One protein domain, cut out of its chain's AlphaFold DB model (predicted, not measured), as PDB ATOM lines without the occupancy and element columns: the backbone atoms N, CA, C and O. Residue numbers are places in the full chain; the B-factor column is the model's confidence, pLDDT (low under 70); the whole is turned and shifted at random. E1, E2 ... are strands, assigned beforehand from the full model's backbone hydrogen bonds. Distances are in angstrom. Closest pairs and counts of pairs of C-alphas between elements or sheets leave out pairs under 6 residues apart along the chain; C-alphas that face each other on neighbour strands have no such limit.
ATOM      1  N   LYS A  35     124.864 145.572 167.264       80.19
ATOM      2  CA  LYS A  35     125.591 145.115 166.068       80.19
ATOM      3  C   LYS A  35     125.125 143.713 165.684       80.19
ATOM      4  O   LYS A  35     124.814 142.905 166.551       80.19
ATOM      5  N   TRP A  36     125.081 143.431 164.390       81.19
ATOM      6  CA  TRP A  36     124.600 142.187 163.807       81.19
ATOM      7  C   TRP A  36     125.567 141.690 162.737       81.19
ATOM      8  O   TRP A  36     126.004 142.461 161.882       81.19
ATOM      9  N   PHE A  37     125.864 140.396 162.766       67.06
ATOM     10  CA  PHE A  37     126.560 139.682 161.701       67.06
ATOM     11  C   PHE A  37     125.508 139.014 160.819       67.06
ATOM     12  O   PHE A  37     124.597 138.380 161.343       67.06
ATOM     13  N   VAL A  38     125.586 139.188 159.500       73.94
ATOM     14  CA  VAL A  38     124.575 138.695 158.553       73.94
ATOM     15  C   VAL A  38     125.254 137.946 157.413       73.94
ATOM     16  O   VAL A  38     126.148 138.486 156.763       73.94
ATOM     17  N   TRP A  39     124.791 136.730 157.135       71.81
ATOM     18  CA  TRP A  39     125.269 135.884 156.041       71.81
ATOM     19  C   TRP A  39     124.180 135.767 154.980       71.81
ATOM     20  O   TRP A  39     123.069 135.315 155.261       71.81
ATOM     21  N   ALA A  40     124.492 136.173 153.754       68.88
ATOM     22  CA  ALA A  40     123.549 136.241 152.649       68.88
ATOM     23  C   ALA A  40     123.952 135.298 151.510       68.88
ATOM     24  O   ALA A  40     125.114 135.233 151.119       68.88
ATOM     25  N   THR A  41     122.974 134.604 150.929       71.88
ATOM     26  CA  THR A  41     123.107 133.991 149.599       71.88
ATOM     27  C   THR A  41     122.497 134.947 148.582       71.88
ATOM     28  O   THR A  41     121.300 135.231 148.658       71.88
ATOM     29  N   VAL A  42     123.314 135.458 147.662       75.00
ATOM     30  CA  VAL A  42     122.946 136.515 146.707       75.00
ATOM     31  C   VAL A  42     122.666 135.905 145.331       75.00
ATOM     32  O   VAL A  42     123.457 135.105 144.833       75.00
ATOM     33  N   ASP A  43     121.541 136.270 144.704       75.62
ATOM     34  CA  ASP A  43     121.230 135.943 143.306       75.62
ATOM     35  C   ASP A  43     121.226 137.213 142.441       75.62
ATOM     36  O   ASP A  43     120.288 138.016 142.454       75.62
ATOM     37  N   GLU A  44     122.294 137.354 141.655       72.12
ATOM     38  CA  GLU A  44     122.508 138.444 140.702       72.12
ATOM     39  C   GLU A  44     122.358 138.007 139.236       72.12
ATOM     40  O   GLU A  44     122.872 138.658 138.322       72.12
ATOM     41  N   ARG A  45     121.661 136.900 138.947       61.56
ATOM     42  CA  ARG A  45     121.554 136.374 137.569       61.56
ATOM     43  C   ARG A  45     120.970 137.375 136.570       61.56
ATOM     44  O   ARG A  45     121.287 137.302 135.384       61.56
ATOM     45  N   ALA A  46     120.150 138.323 137.024       63.09
ATOM     46  CA  ALA A  46     119.621 139.409 136.193       63.09
ATOM     47  C   ALA A  46     120.599 140.595 136.001       63.09
ATOM     48  O   ALA A  46     120.363 141.428 135.128       63.09
ATOM     49  N   CYS A  47     121.710 140.638 136.744       67.56
ATOM     50  CA  CYS A  47     122.880 141.496 136.504       67.56
ATOM     51  C   CYS A  47     123.982 140.789 135.683       67.56
ATOM     52  O   CYS A  47     124.958 141.419 135.287       67.56
ATOM     53  N   GLY A  48     123.827 139.491 135.391       62.72
ATOM     54  CA  GLY A  48     124.838 138.666 134.716       62.72
ATOM     55  C   GLY A  48     125.824 137.969 135.663       62.72
ATOM     56  O   GLY A  48     126.742 137.301 135.186       62.72
ATOM     57  N   GLY A  49     125.623 138.094 136.979       64.25
ATOM     58  CA  GLY A  49     126.403 137.412 138.008       64.25
ATOM     59  C   GLY A  49     126.023 135.937 138.198       64.25
ATOM     60  O   GLY A  49     125.060 135.419 137.623       64.25
ATOM     61  N   SER A  50     126.805 135.247 139.029       65.62
ATOM     62  CA  SER A  50     126.484 133.906 139.547       65.62
ATOM     63  C   SER A  50     125.829 134.009 140.929       65.62
ATOM     64  O   SER A  50     125.780 135.090 141.499       65.62
ATOM     65  N   ILE A  51     125.334 132.893 141.479       66.44
ATOM     66  CA  ILE A  51     124.958 132.854 142.902       66.44
ATOM     67  C   ILE A  51     126.233 132.700 143.730       66.44
ATOM     68  O   ILE A  51     127.042 131.819 143.430       66.44
ATOM     69  N   TYR A  52     126.389 133.526 144.761       55.91
ATOM     70  CA  TYR A  52     127.506 133.475 145.706       55.91
ATOM     71  C   TYR A  52     127.032 133.738 147.144       55.91
ATOM     72  O   TYR A  52     125.870 134.081 147.376       55.91
ATOM     73  N   GLN A  53     127.924 133.517 148.113       58.91
ATOM     74  CA  GLN A  53     127.701 133.848 149.519       58.91
ATOM     75  C   GLN A  53     128.512 135.077 149.916       58.91
ATOM     76  O   GLN A  53     129.644 135.252 149.468       58.91
ATOM     77  N   GLU A  54     127.930 135.898 150.780       60.41
ATOM     78  CA  GLU A  54     128.502 137.151 151.262       60.41
ATOM     79  C   GLU A  54     128.226 137.320 152.760       60.41
ATOM     80  O   GLU A  54     127.237 136.805 153.285       60.41
ATOM     81  N   SER A  55     129.117 138.015 153.466       61.72
ATOM     82  CA  SER A  55     128.995 138.299 154.899       61.72
ATOM     83  C   SER A  55     129.084 139.800 155.139       61.72
ATOM     84  O   SER A  55     130.043 140.437 154.714       61.72
ATOM     85  N   MET A  56     128.097 140.352 155.839       69.75
ATOM     86  CA  MET A  56     127.964 141.779 156.130       69.75
ATOM     87  C   MET A  56     127.861 142.010 157.640       69.75
ATOM     88  O   MET A  56     127.381 141.154 158.386       69.75
ATOM     89  N   ILE A  57     128.284 143.192 158.094       68.56
ATOM     90  CA  ILE A  57     128.082 143.656 159.471       68.56
ATOM     91  C   ILE A  57     127.148 144.858 159.425       68.56
ATOM     92  O   ILE A  57     127.419 145.813 158.700       68.56
ATOM     93  N   PHE A  58     126.090 144.824 160.232       81.25
ATOM     94  CA  PHE A  58     125.162 145.937 160.402       81.25
ATOM     95  C   PHE A  58     125.164 146.453 161.841       81.25
ATOM     96  O   PHE A  58     125.142 145.679 162.793       81.25
ATOM     97  N   TYR A  59     125.123 147.769 162.005       83.00
ATOM     98  CA  TYR A  59     124.884 148.464 163.265       83.00
ATOM     99  C   TYR A  59     123.457 149.009 163.230       83.00
ATOM    100  O   TYR A  59     123.148 149.872 162.414       83.00
ATOM    101  N   ILE A  60     122.579 148.492 164.083       86.19
ATOM    102  CA  ILE A  60     121.160 148.839 164.157       86.19
ATOM    103  C   ILE A  60     120.924 149.619 165.450       86.19
ATOM    104  O   ILE A  60     121.056 149.070 166.538       86.19
ATOM    105  N   ASP A  61     120.542 150.889 165.336       82.94
ATOM    106  CA  ASP A  61     120.036 151.694 166.449       82.94
ATOM    107  C   ASP A  61     118.511 151.830 166.357       82.94
ATOM    108  O   ASP A  61     117.958 152.096 165.285       82.94
ATOM    109  N   GLN A  62     117.818 151.656 167.484       83.12
ATOM    110  CA  GLN A  62     116.362 151.730 167.568       83.12
ATOM    111  C   GLN A  62     115.928 152.961 168.360       83.12
ATOM    112  O   GLN A  62     116.397 153.222 169.461       83.12
ATOM    113  N   GLN A  63     114.959 153.704 167.822       80.75
ATOM    114  CA  GLN A  63     114.320 154.818 168.523       80.75
ATOM    115  C   GLN A  63     112.799 154.684 168.397       80.75
ATOM    116  O   GLN A  63     112.165 155.124 167.434       80.75
ATOM    117  N   GLY A  64     112.196 154.000 169.374       81.19
ATOM    118  CA  GLY A  64     110.793 153.587 169.312       81.19
ATOM    119  C   GLY A  64     110.582 152.545 168.212       81.19
ATOM    120  O   GLY A  64     111.226 151.504 168.227       81.19
ATOM    121  N   ASN A  65     109.704 152.823 167.245       83.19
ATOM    122  CA  ASN A  65     109.480 151.938 166.091       83.19
ATOM    123  C   ASN A  65     110.343 152.310 164.869       83.19
ATOM    124  O   ASN A  65     110.133 151.742 163.799       83.19
ATOM    125  N   GLN A  66     111.244 153.293 164.976       85.62
ATOM    126  CA  GLN A  66     112.181 153.662 163.908       85.62
ATOM    127  C   GLN A  66     113.514 152.937 164.101       85.62
ATOM    128  O   GLN A  66     113.983 152.810 165.232       85.62
ATOM    129  N   LEU A  67     114.118 152.507 162.995       88.12
ATOM    130  CA  LEU A  67     115.455 151.922 162.941       88.12
ATOM    131  C   LEU A  67     116.375 152.821 162.114       88.12
ATOM    132  O   LEU A  67     116.000 153.251 161.020       88.12
ATOM    133  N   ASN A  68     117.579 153.056 162.623       87.50
ATOM    134  CA  ASN A  68     118.710 153.584 161.874       87.50
ATOM    135  C   ASN A  68     119.728 152.451 161.737       87.50
ATOM    136  O   ASN A  68     120.242 151.968 162.744       87.50
ATOM    137  N   VAL A  69     119.972 151.990 160.517       86.94
ATOM    138  CA  VAL A  69     120.880 150.873 160.233       86.94
ATOM    139  C   VAL A  69     122.090 151.417 159.494       86.94
ATOM    140  O   VAL A  69     121.930 152.238 158.596       86.94
ATOM    141  N   LYS A  70     123.291 150.957 159.830       86.50
ATOM    142  CA  LYS A  70     124.516 151.251 159.078       86.50
ATOM    143  C   LYS A  70     125.254 149.973 158.745       86.50
ATOM    144  O   LYS A  70     125.250 149.071 159.574       86.50
ATOM    145  N   ASP A  71     125.882 149.891 157.584       80.75
ATOM    146  CA  ASP A  71     126.803 148.793 157.279       80.75
ATOM    147  C   ASP A  71     128.232 149.076 157.795       80.75
ATOM    148  O   ASP A  71     128.479 150.045 158.524       80.75
ATOM    149  N   ALA A  72     129.174 148.194 157.452       69.38
ATOM    150  CA  ALA A  72     130.585 148.318 157.816       69.38
ATOM    151  C   ALA A  72     131.308 149.476 157.103       69.38
ATOM    152  O   ALA A  72     132.245 150.039 157.674       69.38
ATOM    153  N   ASP A  73     130.868 149.840 155.897       71.06
ATOM    154  CA  ASP A  73     131.450 150.907 155.073       71.06
ATOM    155  C   ASP A  73     130.874 152.297 155.409       71.06
ATOM    156  O   ASP A  73     131.423 153.333 155.021       71.06
ATOM    157  N   GLY A  74     129.813 152.334 156.219       77.12
ATOM    158  CA  GLY A  74     129.228 153.535 156.806       77.12
ATOM    159  C   GLY A  74     128.018 154.085 156.052       77.12
ATOM    160  O   GLY A  74     127.597 155.208 156.344       77.12
ATOM    161  N   TYR A  75     127.441 153.329 155.115       78.31
ATOM    162  CA  TYR A  75     126.194 153.702 154.452       78.31
ATOM    163  C   TYR A  75     125.014 153.567 155.419       78.31
ATOM    164  O   TYR A  75     124.910 152.596 156.164       78.31
ATOM    165  N   GLU A  76     124.120 154.561 155.418       85.19
ATOM    166  CA  GLU A  76     122.982 154.636 156.341       85.19
ATOM    167  C   GLU A  76     121.666 154.240 155.645       85.19
ATOM    168  O   GLU A  76     121.327 154.736 154.567       85.19
ATOM    169  N   TYR A  77     120.888 153.384 156.303       88.00
ATOM    170  CA  TYR A  77     119.566 152.919 155.895       88.00
ATOM    171  C   TYR A  77     118.550 153.261 156.988       88.00
ATOM    172  O   TYR A  77     118.865 153.298 158.179       88.00
ATOM    173  N   THR A  78     117.294 153.470 156.601       87.69
ATOM    174  CA  THR A  78     116.215 153.791 157.549       87.69
ATOM    175  C   THR A  78     115.121 152.741 157.490       87.69
ATOM    176  O   THR A  78     114.814 152.196 156.427       87.69
ATOM    177  N   GLY A  79     114.542 152.420 158.642       89.81
ATOM    178  CA  GLY A  79     113.615 151.306 158.754       89.81
ATOM    179  C   GLY A  79     112.604 151.423 159.879       89.81
ATOM    180  O   GLY A  79     112.531 152.416 160.605       89.81
ATOM    181  N   THR A  80     111.814 150.367 160.016       89.38
ATOM    182  CA  THR A  80     110.810 150.214 161.062       89.38
ATOM    183  C   THR A  80     110.856 148.836 161.689       89.38
ATOM    184  O   THR A  80     111.079 147.843 160.998       89.38
ATOM    185  N   LEU A  81     110.554 148.793 162.983       85.62
ATOM    186  CA  LEU A  81     110.340 147.574 163.750       85.62
ATOM    187  C   LEU A  81     108.866 147.479 164.161       85.62
ATOM    188  O   LEU A  81     108.293 148.445 164.674       85.62
ATOM    189  N   ASN A  82     108.244 146.321 163.934       86.81
ATOM    190  CA  ASN A  82     106.859 146.050 164.312       86.81
ATOM    191  C   ASN A  82     106.726 144.634 164.900       86.81
ATOM    192  O   ASN A  82     106.606 143.638 164.175       86.81
ATOM    193  N   GLY A  83     106.783 144.550 166.232       84.62
ATOM    194  CA  GLY A  83     107.038 143.289 166.925       84.62
ATOM    195  C   GLY A  83     108.443 142.796 166.579       84.62
ATOM    196  O   GLY A  83     109.394 143.563 166.666       84.62
ATOM    197  N   GLN A  84     108.546 141.549 166.127       86.81
ATOM    198  CA  GLN A  84     109.786 140.943 165.628       86.81
ATOM    199  C   GLN A  84     110.079 141.224 164.149       86.81
ATOM    200  O   GLN A  84     111.151 140.877 163.663       86.81
ATOM    201  N   ASN A  85     109.139 141.816 163.409       89.56
ATOM    202  CA  ASN A  85     109.332 142.076 161.985       89.56
ATOM    203  C   ASN A  85     110.090 143.389 161.813       89.56
ATOM    204  O   ASN A  85     109.594 144.449 162.213       89.56
ATOM    205  N   LEU A  86     111.261 143.315 161.191       88.81
ATOM    206  CA  LEU A  86     112.049 144.468 160.789       88.81
ATOM    207  C   LEU A  86     111.931 144.685 159.278       88.81
ATOM    208  O   LEU A  86     111.811 143.740 158.494       88.81
ATOM    209  N   THR A  87     111.981 145.944 158.864       91.19
ATOM    210  CA  THR A  87     112.107 146.331 157.456       91.19
ATOM    211  C   THR A  87     112.964 147.580 157.357       91.19
ATOM    212  O   THR A  87     112.696 148.532 158.089       91.19
ATOM    213  N   TRP A  88     113.923 147.641 156.437       91.81
ATOM    214  CA  TRP A  88     114.663 148.876 156.150       91.81
ATOM    215  C   TRP A  88     114.910 149.065 154.658       91.81
ATOM    216  O   TRP A  88     114.829 148.125 153.865       91.81
ATOM    217  N   GLN A  89     115.169 150.312 154.272       90.62
ATOM    218  CA  GLN A  89     115.492 150.712 152.909       90.62
ATOM    219  C   GLN A  89     116.585 151.778 152.923       90.62
ATOM    220  O   GLN A  89     116.684 152.584 153.853       90.62
ATOM    221  N   GLY A  90     117.382 151.811 151.863       86.88
ATOM    222  CA  GLY A  90     118.351 152.876 151.643       86.88
ATOM    223  C   GLY A  90     118.958 152.821 150.251       86.88
ATOM    224  O   GLY A  90     118.647 151.939 149.446       86.88
ATOM    225  N   MET A  91     119.805 153.806 149.978       84.44
ATOM    226  CA  MET A  91     120.473 153.986 148.701       84.44
ATOM    227  C   MET A  91     121.937 154.317 148.960       84.44
ATOM    228  O   MET A  91     122.228 155.248 149.710       84.44
ATOM    229  N   PHE A  92     122.837 153.600 148.301       82.19
ATOM    230  CA  PHE A  92     124.261 153.915 148.278       82.19
ATOM    231  C   PHE A  92     124.718 154.201 146.846       82.19
ATOM    232  O   PHE A  92     124.060 153.833 145.870       82.19
ATOM    233  N   THR A  93     125.805 154.961 146.734       77.94
ATOM    234  CA  THR A  93     126.399 155.366 145.454       77.94
ATOM    235  C   THR A  93     127.786 154.760 145.360       77.94
ATOM    236  O   THR A  93     128.589 154.923 146.278       77.94
ATOM    237  N   GLU A  94     128.038 154.094 144.244       69.88
ATOM    238  CA  GLU A  94     129.318 153.503 143.869       69.88
ATOM    239  C   GLU A  94     129.930 154.324 142.725       69.88
ATOM    240  O   GLU A  94     129.253 155.151 142.107       69.88
ATOM    241  N   ASP A  95     131.194 154.072 142.387       70.81
ATOM    242  CA  ASP A  95     131.881 154.784 141.299       70.81
ATOM    243  C   ASP A  95     131.186 154.620 139.926       70.81
ATOM    244  O   ASP A  95     131.323 155.482 139.052       70.81
ATOM    245  N   GLU A  96     130.401 153.551 139.732       73.88
ATOM    246  CA  GLU A  96     129.734 153.223 138.462       73.88
ATOM    247  C   GLU A  96     128.206 153.448 138.457       73.88
ATOM    248  O   GLU A  96     127.579 153.407 137.390       73.88
ATOM    249  N   GLY A  97     127.580 153.740 139.605       82.50
ATOM    250  CA  GLY A  97     126.128 153.908 139.686       82.50
ATOM    251  C   GLY A  97     125.560 154.085 141.093       82.50
ATOM    252  O   GLY A  97     126.223 154.556 142.011       82.50
ATOM    253  N   SER A  98     124.286 153.729 141.259       84.44
ATOM    254  CA  SER A  98     123.587 153.785 142.549       84.44
ATOM    255  C   SER A  98     122.718 152.553 142.773       84.44
ATOM    256  O   SER A  98     121.952 152.160 141.889       84.44
ATOM    257  N   THR A  99     122.806 151.974 143.967       83.81
ATOM    258  CA  THR A  99     122.040 150.792 144.375       83.81
ATOM    259  C   THR A  99     120.978 151.204 145.380       83.81
ATOM    260  O   THR A  99     121.286 151.789 146.415       83.81
ATOM    261  N   ASN A 100     119.715 150.890 145.087       85.81
ATOM    262  CA  ASN A 100     118.644 150.912 146.082       85.81
ATOM    263  C   ASN A 100     118.478 149.506 146.646       85.81
ATOM    264  O   ASN A 100     118.336 148.566 145.865       85.81
ATOM    265  N   ILE A 101     118.425 149.369 147.969       87.25
ATOM    266  CA  ILE A 101     118.147 148.100 148.647       87.25
ATOM    267  C   ILE A 101     116.911 148.220 149.538       87.25
ATOM    268  O   ILE A 101     116.645 149.257 150.151       87.25
ATOM    269  N   SER A 102     116.154 147.132 149.611       88.75
ATOM    270  CA  SER A 102     115.037 146.950 150.531       88.75
ATOM    271  C   SER A 102     115.160 145.599 151.223       88.75
ATOM    272  O   SER A 102     115.446 144.595 150.575       88.75
ATOM    273  N   VAL A 103     114.973 145.589 152.539       90.81
ATOM    274  CA  VAL A 103     115.173 144.422 153.405       90.81
ATOM    275  C   VAL A 103     113.916 144.152 154.222       90.81
ATOM    276  O   VAL A 103     113.212 145.078 154.635       90.81
ATOM    277  N   SER A 104     113.614 142.877 154.457       92.38
ATOM    278  CA  SER A 104     112.559 142.420 155.366       92.38
ATOM    279  C   SER A 104     113.008 141.146 156.080       92.38
ATOM    280  O   SER A 104     113.394 140.181 155.421       92.38
ATOM    281  N   ALA A 105     112.952 141.140 157.412       89.62
ATOM    282  CA  ALA A 105     113.377 140.012 158.240       89.62
ATOM    283  C   ALA A 105     112.502 139.858 159.490       89.62
ATOM    284  O   ALA A 105     111.779 140.778 159.883       89.62
ATOM    285  N   THR A 106     112.593 138.689 160.115       91.56
ATOM    286  CA  THR A 106     111.953 138.357 161.390       91.56
ATOM    287  C   THR A 106     113.031 138.032 162.411       91.56
ATOM    288  O   THR A 106     113.951 137.277 162.109       91.56
ATOM    289  N   ILE A 107     112.912 138.604 163.604       84.44
ATOM    290  CA  ILE A 107     113.779 138.352 164.758       84.44
ATOM    291  C   ILE A 107     113.176 137.221 165.613       84.44
ATOM    292  O   ILE A 107     111.956 137.113 165.728       84.44
ATOM    293  N   SER A 108     114.014 136.393 166.231       80.00
ATOM    294  CA  SER A 108     113.620 135.342 167.180       80.00
ATOM    295  C   SER A 108     112.998 135.870 168.490       80.00
ATOM    296  O   SER A 108     113.029 137.063 168.801       80.00
ATOM    297  N   ASP A 109     112.417 134.975 169.299       74.94
ATOM    298  CA  ASP A 109     111.813 135.308 170.609       74.94
ATOM    299  C   ASP A 109     112.835 135.776 171.665       74.94
ATOM    300  O   ASP A 109     112.478 136.513 172.585       74.94
ATOM    301  N   ASP A 110     114.105 135.385 171.533       69.19
ATOM    302  CA  ASP A 110     115.216 135.815 172.399       69.19
ATOM    303  C   ASP A 110     115.913 137.105 171.919       69.19
ATOM    304  O   ASP A 110     116.783 137.639 172.612       69.19
ATOM    305  N   TRP A 111     115.507 137.639 170.760       76.31
ATOM    306  CA  TRP A 111     116.132 138.774 170.075       76.31
ATOM    307  C   TRP A 111     117.599 138.561 169.653       76.31
ATOM    308  O   TRP A 111     118.299 139.540 169.391       76.31
ATOM    309  N   ILE A 112     118.091 137.321 169.596       74.75
ATOM    310  CA  ILE A 112     119.491 137.010 169.260       74.75
ATOM    311  C   ILE A 112     119.672 136.738 167.765       74.75
ATOM    312  O   ILE A 112     120.687 137.147 167.210       74.75
ATOM    313  N   THR A 113     118.709 136.101 167.096       76.00
ATOM    314  CA  THR A 113     118.833 135.710 165.684       76.00
ATOM    315  C   THR A 113     117.804 136.418 164.804       76.00
ATOM    316  O   THR A 113     116.754 136.872 165.267       76.00
ATOM    317  N   MET A 114     118.115 136.557 163.515       83.38
ATOM    318  CA  MET A 114     117.192 137.048 162.497       83.38
ATOM    319  C   MET A 114     117.278 136.222 161.212       83.38
ATOM    320  O   MET A 114     118.354 135.780 160.817       83.38
ATOM    321  N   GLU A 115     116.153 136.077 160.517       84.62
ATOM    322  CA  GLU A 115     116.080 135.498 159.171       84.62
ATOM    323  C   GLU A 115     115.278 136.412 158.246       84.62
ATOM    324  O   GLU A 115     114.227 136.936 158.628       84.62
ATOM    325  N   GLY A 116     115.748 136.609 157.016       89.19
ATOM    326  CA  GLY A 116     115.126 137.554 156.103       89.19
ATOM    327  C   GLY A 116     115.523 137.420 154.643       89.19
ATOM    328  O   GLY A 116     116.201 136.491 154.205       89.19
ATOM    329  N   SER A 117     115.050 138.386 153.865       87.88
ATOM    330  CA  SER A 117     115.424 138.547 152.464       87.88
ATOM    331  C   SER A 117     115.587 140.016 152.091       87.88
ATOM    332  O   SER A 117     115.022 140.914 152.726       87.88
ATOM    333  N   SER A 118     116.380 140.253 151.052       90.06
ATOM    334  CA  SER A 118     116.556 141.561 150.434       90.06
ATOM    335  C   SER A 118     116.140 141.540 148.964       90.06
ATOM    336  O   SER A 118     116.145 140.494 148.309       90.06
ATOM    337  N   GLN A 119     115.796 142.711 148.442       89.06
ATOM    338  CA  GLN A 119     115.665 142.997 147.016       89.06
ATOM    339  C   GLN A 119     116.424 144.289 146.727       89.06
ATOM    340  O   GLN A 119     116.238 145.279 147.447       89.06
ATOM    341  N   PHE A 120     117.236 144.297 145.672       87.50
ATOM    342  CA  PHE A 120     118.011 145.466 145.264       87.50
ATOM    343  C   PHE A 120     117.797 145.830 143.791       87.50
ATOM    344  O   PHE A 120     117.349 145.027 142.971       87.50
ATOM    345  N   THR A 121     118.100 147.076 143.439       87.19
ATOM    346  CA  THR A 121     118.102 147.568 142.055       87.19
ATOM    347  C   THR A 121     119.267 148.526 141.854       87.19
ATOM    348  O   THR A 121     119.309 149.591 142.476       87.19
ATOM    349  N   PHE A 122     120.179 148.155 140.959       84.19
ATOM    350  CA  PHE A 122     121.321 148.957 140.541       84.19
ATOM    351  C   PHE A 122     120.969 149.798 139.310       84.19
ATOM    352  O   PHE A 122     120.458 149.300 138.302       84.19
ATOM    353  N   THR A 123     121.257 151.093 139.397       88.31
ATOM    354  CA  THR A 123     121.086 152.076 138.326       88.31
ATOM    355  C   THR A 123     122.463 152.634 137.951       88.31
ATOM    356  O   THR A 123     122.962 153.510 138.664       88.31
ATOM    357  N   PRO A 124     123.093 152.149 136.862       82.44
ATOM    358  CA  PRO A 124     124.411 152.614 136.440       82.44
ATOM    359  C   PRO A 124     124.363 154.036 135.874       82.44
ATOM    360  O   PRO A 124     123.368 154.441 135.268       82.44
ATOM    361  N   PHE A 125     125.474 154.770 135.969       82.69
ATOM    362  CA  PHE A 125     125.636 156.045 135.257       82.69
ATOM    363  C   PHE A 125     125.681 155.850 133.732       82.69
ATOM    364  O   PHE A 125     125.220 156.710 132.978       82.69
ATOM    365  N   VAL A 126     126.216 154.712 133.274       75.38
ATOM    366  CA  VAL A 126     126.255 154.291 131.866       75.38
ATOM    367  C   VAL A 126     126.040 152.779 131.794       75.38
ATOM    368  O   VAL A 126     126.887 152.017 132.242       75.38
ATOM    369  N   GLY A 127     124.933 152.324 131.204       77.06
ATOM    370  CA  GLY A 127     124.647 150.894 131.057       77.06
ATOM    371  C   GLY A 127     123.153 150.584 131.039       77.06
ATOM    372  O   GLY A 127     122.329 151.465 130.791       77.06
ATOM    373  N   PHE A 128     122.811 149.325 131.310       79.31
ATOM    374  CA  PHE A 128     121.438 148.892 131.571       79.31
ATOM    375  C   PHE A 128     121.257 148.664 133.078       79.31
ATOM    376  O   PHE A 128     122.154 148.088 133.691       79.31
ATOM    377  N   PRO A 129     120.134 149.093 133.683       83.12
ATOM    378  CA  PRO A 129     119.858 148.803 135.085       83.12
ATOM    379  C   PRO A 129     119.647 147.303 135.291       83.12
ATOM    380  O   PRO A 129     119.138 146.613 134.402       83.12
ATOM    381  N   CYS A 130     119.990 146.818 136.479       83.62
ATOM    382  CA  CYS A 130     119.761 145.435 136.878       83.62
ATOM    383  C   CYS A 130     119.206 145.360 138.304       83.62
ATOM    384  O   CYS A 130     119.157 146.351 139.034       83.62
ATOM    385  N   SER A 131     118.733 144.183 138.691       85.94
ATOM    386  CA  SER A 131     118.111 143.937 139.990       85.94
ATOM    387  C   SER A 131     118.412 142.520 140.438       85.94
ATOM    388  O   SER A 131     118.433 141.619 139.600       85.94
ATOM    389  N   GLY A 132     118.541 142.308 141.737       84.25
ATOM    390  CA  GLY A 132     118.696 140.986 142.325       84.25
ATOM    391  C   GLY A 132     118.080 140.930 143.713       84.25
ATOM    392  O   GLY A 132     117.331 141.820 144.128       84.25
ATOM    393  N   GLY A 133     118.397 139.872 144.442       85.50
ATOM    394  CA  GLY A 133     117.977 139.727 145.825       85.50
ATOM    395  C   GLY A 133     118.809 138.702 146.565       85.50
ATOM    396  O   GLY A 133     119.582 137.956 145.965       85.50
ATOM    397  N   SER A 134     118.627 138.655 147.878       83.06
ATOM    398  CA  SER A 134     119.288 137.674 148.729       83.06
ATOM    399  C   SER A 134     118.339 137.088 149.762       83.06
ATOM    400  O   SER A 134     117.363 137.724 150.162       83.06
ATOM    401  N   THR A 135     118.635 135.871 150.204       84.50
ATOM    402  CA  THR A 135     118.116 135.302 151.456       84.50
ATOM    403  C   THR A 135     119.244 135.292 152.469       84.50
ATOM    404  O   THR A 135     120.361 134.907 152.113       84.50
ATOM    405  N   PHE A 136     118.970 135.692 153.706       80.38
ATOM    406  CA  PHE A 136     119.992 135.798 154.738       80.38
ATOM    407  C   PHE A 136     119.502 135.326 156.106       80.38
ATOM    408  O   PHE A 136     118.312 135.388 156.419       80.38
ATOM    409  N   SER A 137     120.461 134.921 156.926       71.75
ATOM    410  CA  SER A 137     120.331 134.790 158.375       71.75
ATOM    411  C   SER A 137     121.340 135.718 159.049       71.75
ATOM    412  O   SER A 137     122.284 136.189 158.411       71.75
ATOM    413  N   GLY A 138     121.142 136.017 160.327       73.62
ATOM    414  CA  GLY A 138     122.085 136.823 161.085       73.62
ATOM    415  C   GLY A 138     121.927 136.693 162.589       73.62
ATOM    416  O   GLY A 138     120.873 136.302 163.086       73.62
ATOM    417  N   GLU A 139     122.983 137.055 163.304       74.75
ATOM    418  CA  GLU A 139     123.084 136.972 164.757       74.75
ATOM    419  C   GLU A 139     123.529 138.308 165.345       74.75
ATOM    420  O   GLU A 139     124.394 139.003 164.803       74.75
ATOM    421  N   ARG A 140     122.918 138.678 166.470       76.69
ATOM    422  CA  ARG A 140     123.255 139.877 167.225       76.69
ATOM    423  C   ARG A 140     124.533 139.631 168.012       76.69
ATOM    424  O   ARG A 140     124.617 138.672 168.774       76.69
ATOM    425  N   GLU A 141     125.477 140.561 167.919       65.81
ATOM    426  CA  GLU A 141     126.515 140.721 168.933       65.81
ATOM    427  C   GLU A 141     125.814 141.146 170.227       65.81
ATOM    428  O   GLU A 141     125.498 142.318 170.444       65.81
ATOM    429  N   VAL A 142     125.480 140.160 171.058       57.38
ATOM    430  CA  VAL A 142     125.012 140.402 172.415       57.38
ATOM    431  C   VAL A 142     126.233 140.868 173.199       57.38
ATOM    432  O   VAL A 142     127.029 140.048 173.654       57.38
TER     433      VAL A 142
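Overview. This is residues 35 to 142 of the 650 residues of a protein of Nitrincola nitratireducens (UniProt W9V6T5). The domain is one closed barrel of eight antiparallel strands, E1 to E8, that ring a hollow in chain order, with E8 coming back beside E1 to shut the ring. The strands run slanting round the barrel's long axis, and the short strands E3 and E4 lie on one side of it. The printed part has 108 residues, with eight named strands and no named helix; the class is all strand. The whole is compact, with a radius of gyration of the C-alphas of 14.1 A, and elongated, spanning 44 by 25 by 21 A.

Arrangement. The barrel is a meander, each strand the antiparallel neighbour of the one before: E1, residues 35 to 43; E2, 51 to 63; E3, 66 to 70; E4, 76 to 82; E5, 85 to 94; E6, 97 to 107; E7, 113 to 124; E8, 130 to 141. E8 and E1 close it at 149 degrees between their directions, with N 39 and O 137 2.9 A apart, within hydrogen-bond range. On the other side of E1 is E2, where N 38 and O 56 are 2.9 A apart. The pairing of E2 is staggered: residues 51 to 59 pair with E1 and residues 59 to 63 with E3. In the hairpin of E2 and E3, N 61 and O 68 are 2.8 A apart; in that of E3 and E4, N 69 and O 77 are 2.9 A apart. E4 and E5 stand at 169 degrees, with N 80 and O 87 2.8 A apart. Within hydrogen-bond range are also N 99 and O 92 in the hairpin of E5 and E6, 2.9 A apart, N 102 and O 119 in that of E6 and E7, 2.9 A apart, and N 116 and O 136 in that of E7 and E8, 2.9 A apart. Among the pairs that are apart are E1 and E5, E2 and E6, E3 and E7, and E4 and E8.

Along the chain. E1 begins at C-alpha 35, (125.591, 145.115, 166.068), and is 24.9 A long. E2, the longest strand by residues, measures 35.4 A and bends by 55 degrees at residue 55. E3 measures 13.5 A and E4 19.9 A. E5 measures 29.3 A and E6 32.0 A. E7, 34.2 A, bends by 51 degrees at residue 116. E8, 33.1 A, bends by 58 degrees at residue 137 and ends at C-alpha 141, (126.515, 140.721, 168.933).

Size, cuts and confidence. The C-alphas of Asp 110 and Val 126 are the two farthest apart, 45.9 A. The first and last printed C-alphas, of Lys 35 and Val 142, are 7.9 A apart. The printed part has no cut. The link from E1 to E2 is short, with 7 residues; the other links are tight. Mean pLDDT of the printed part is 79.5, and 20 residues are under 70, among them residues 45 to 57.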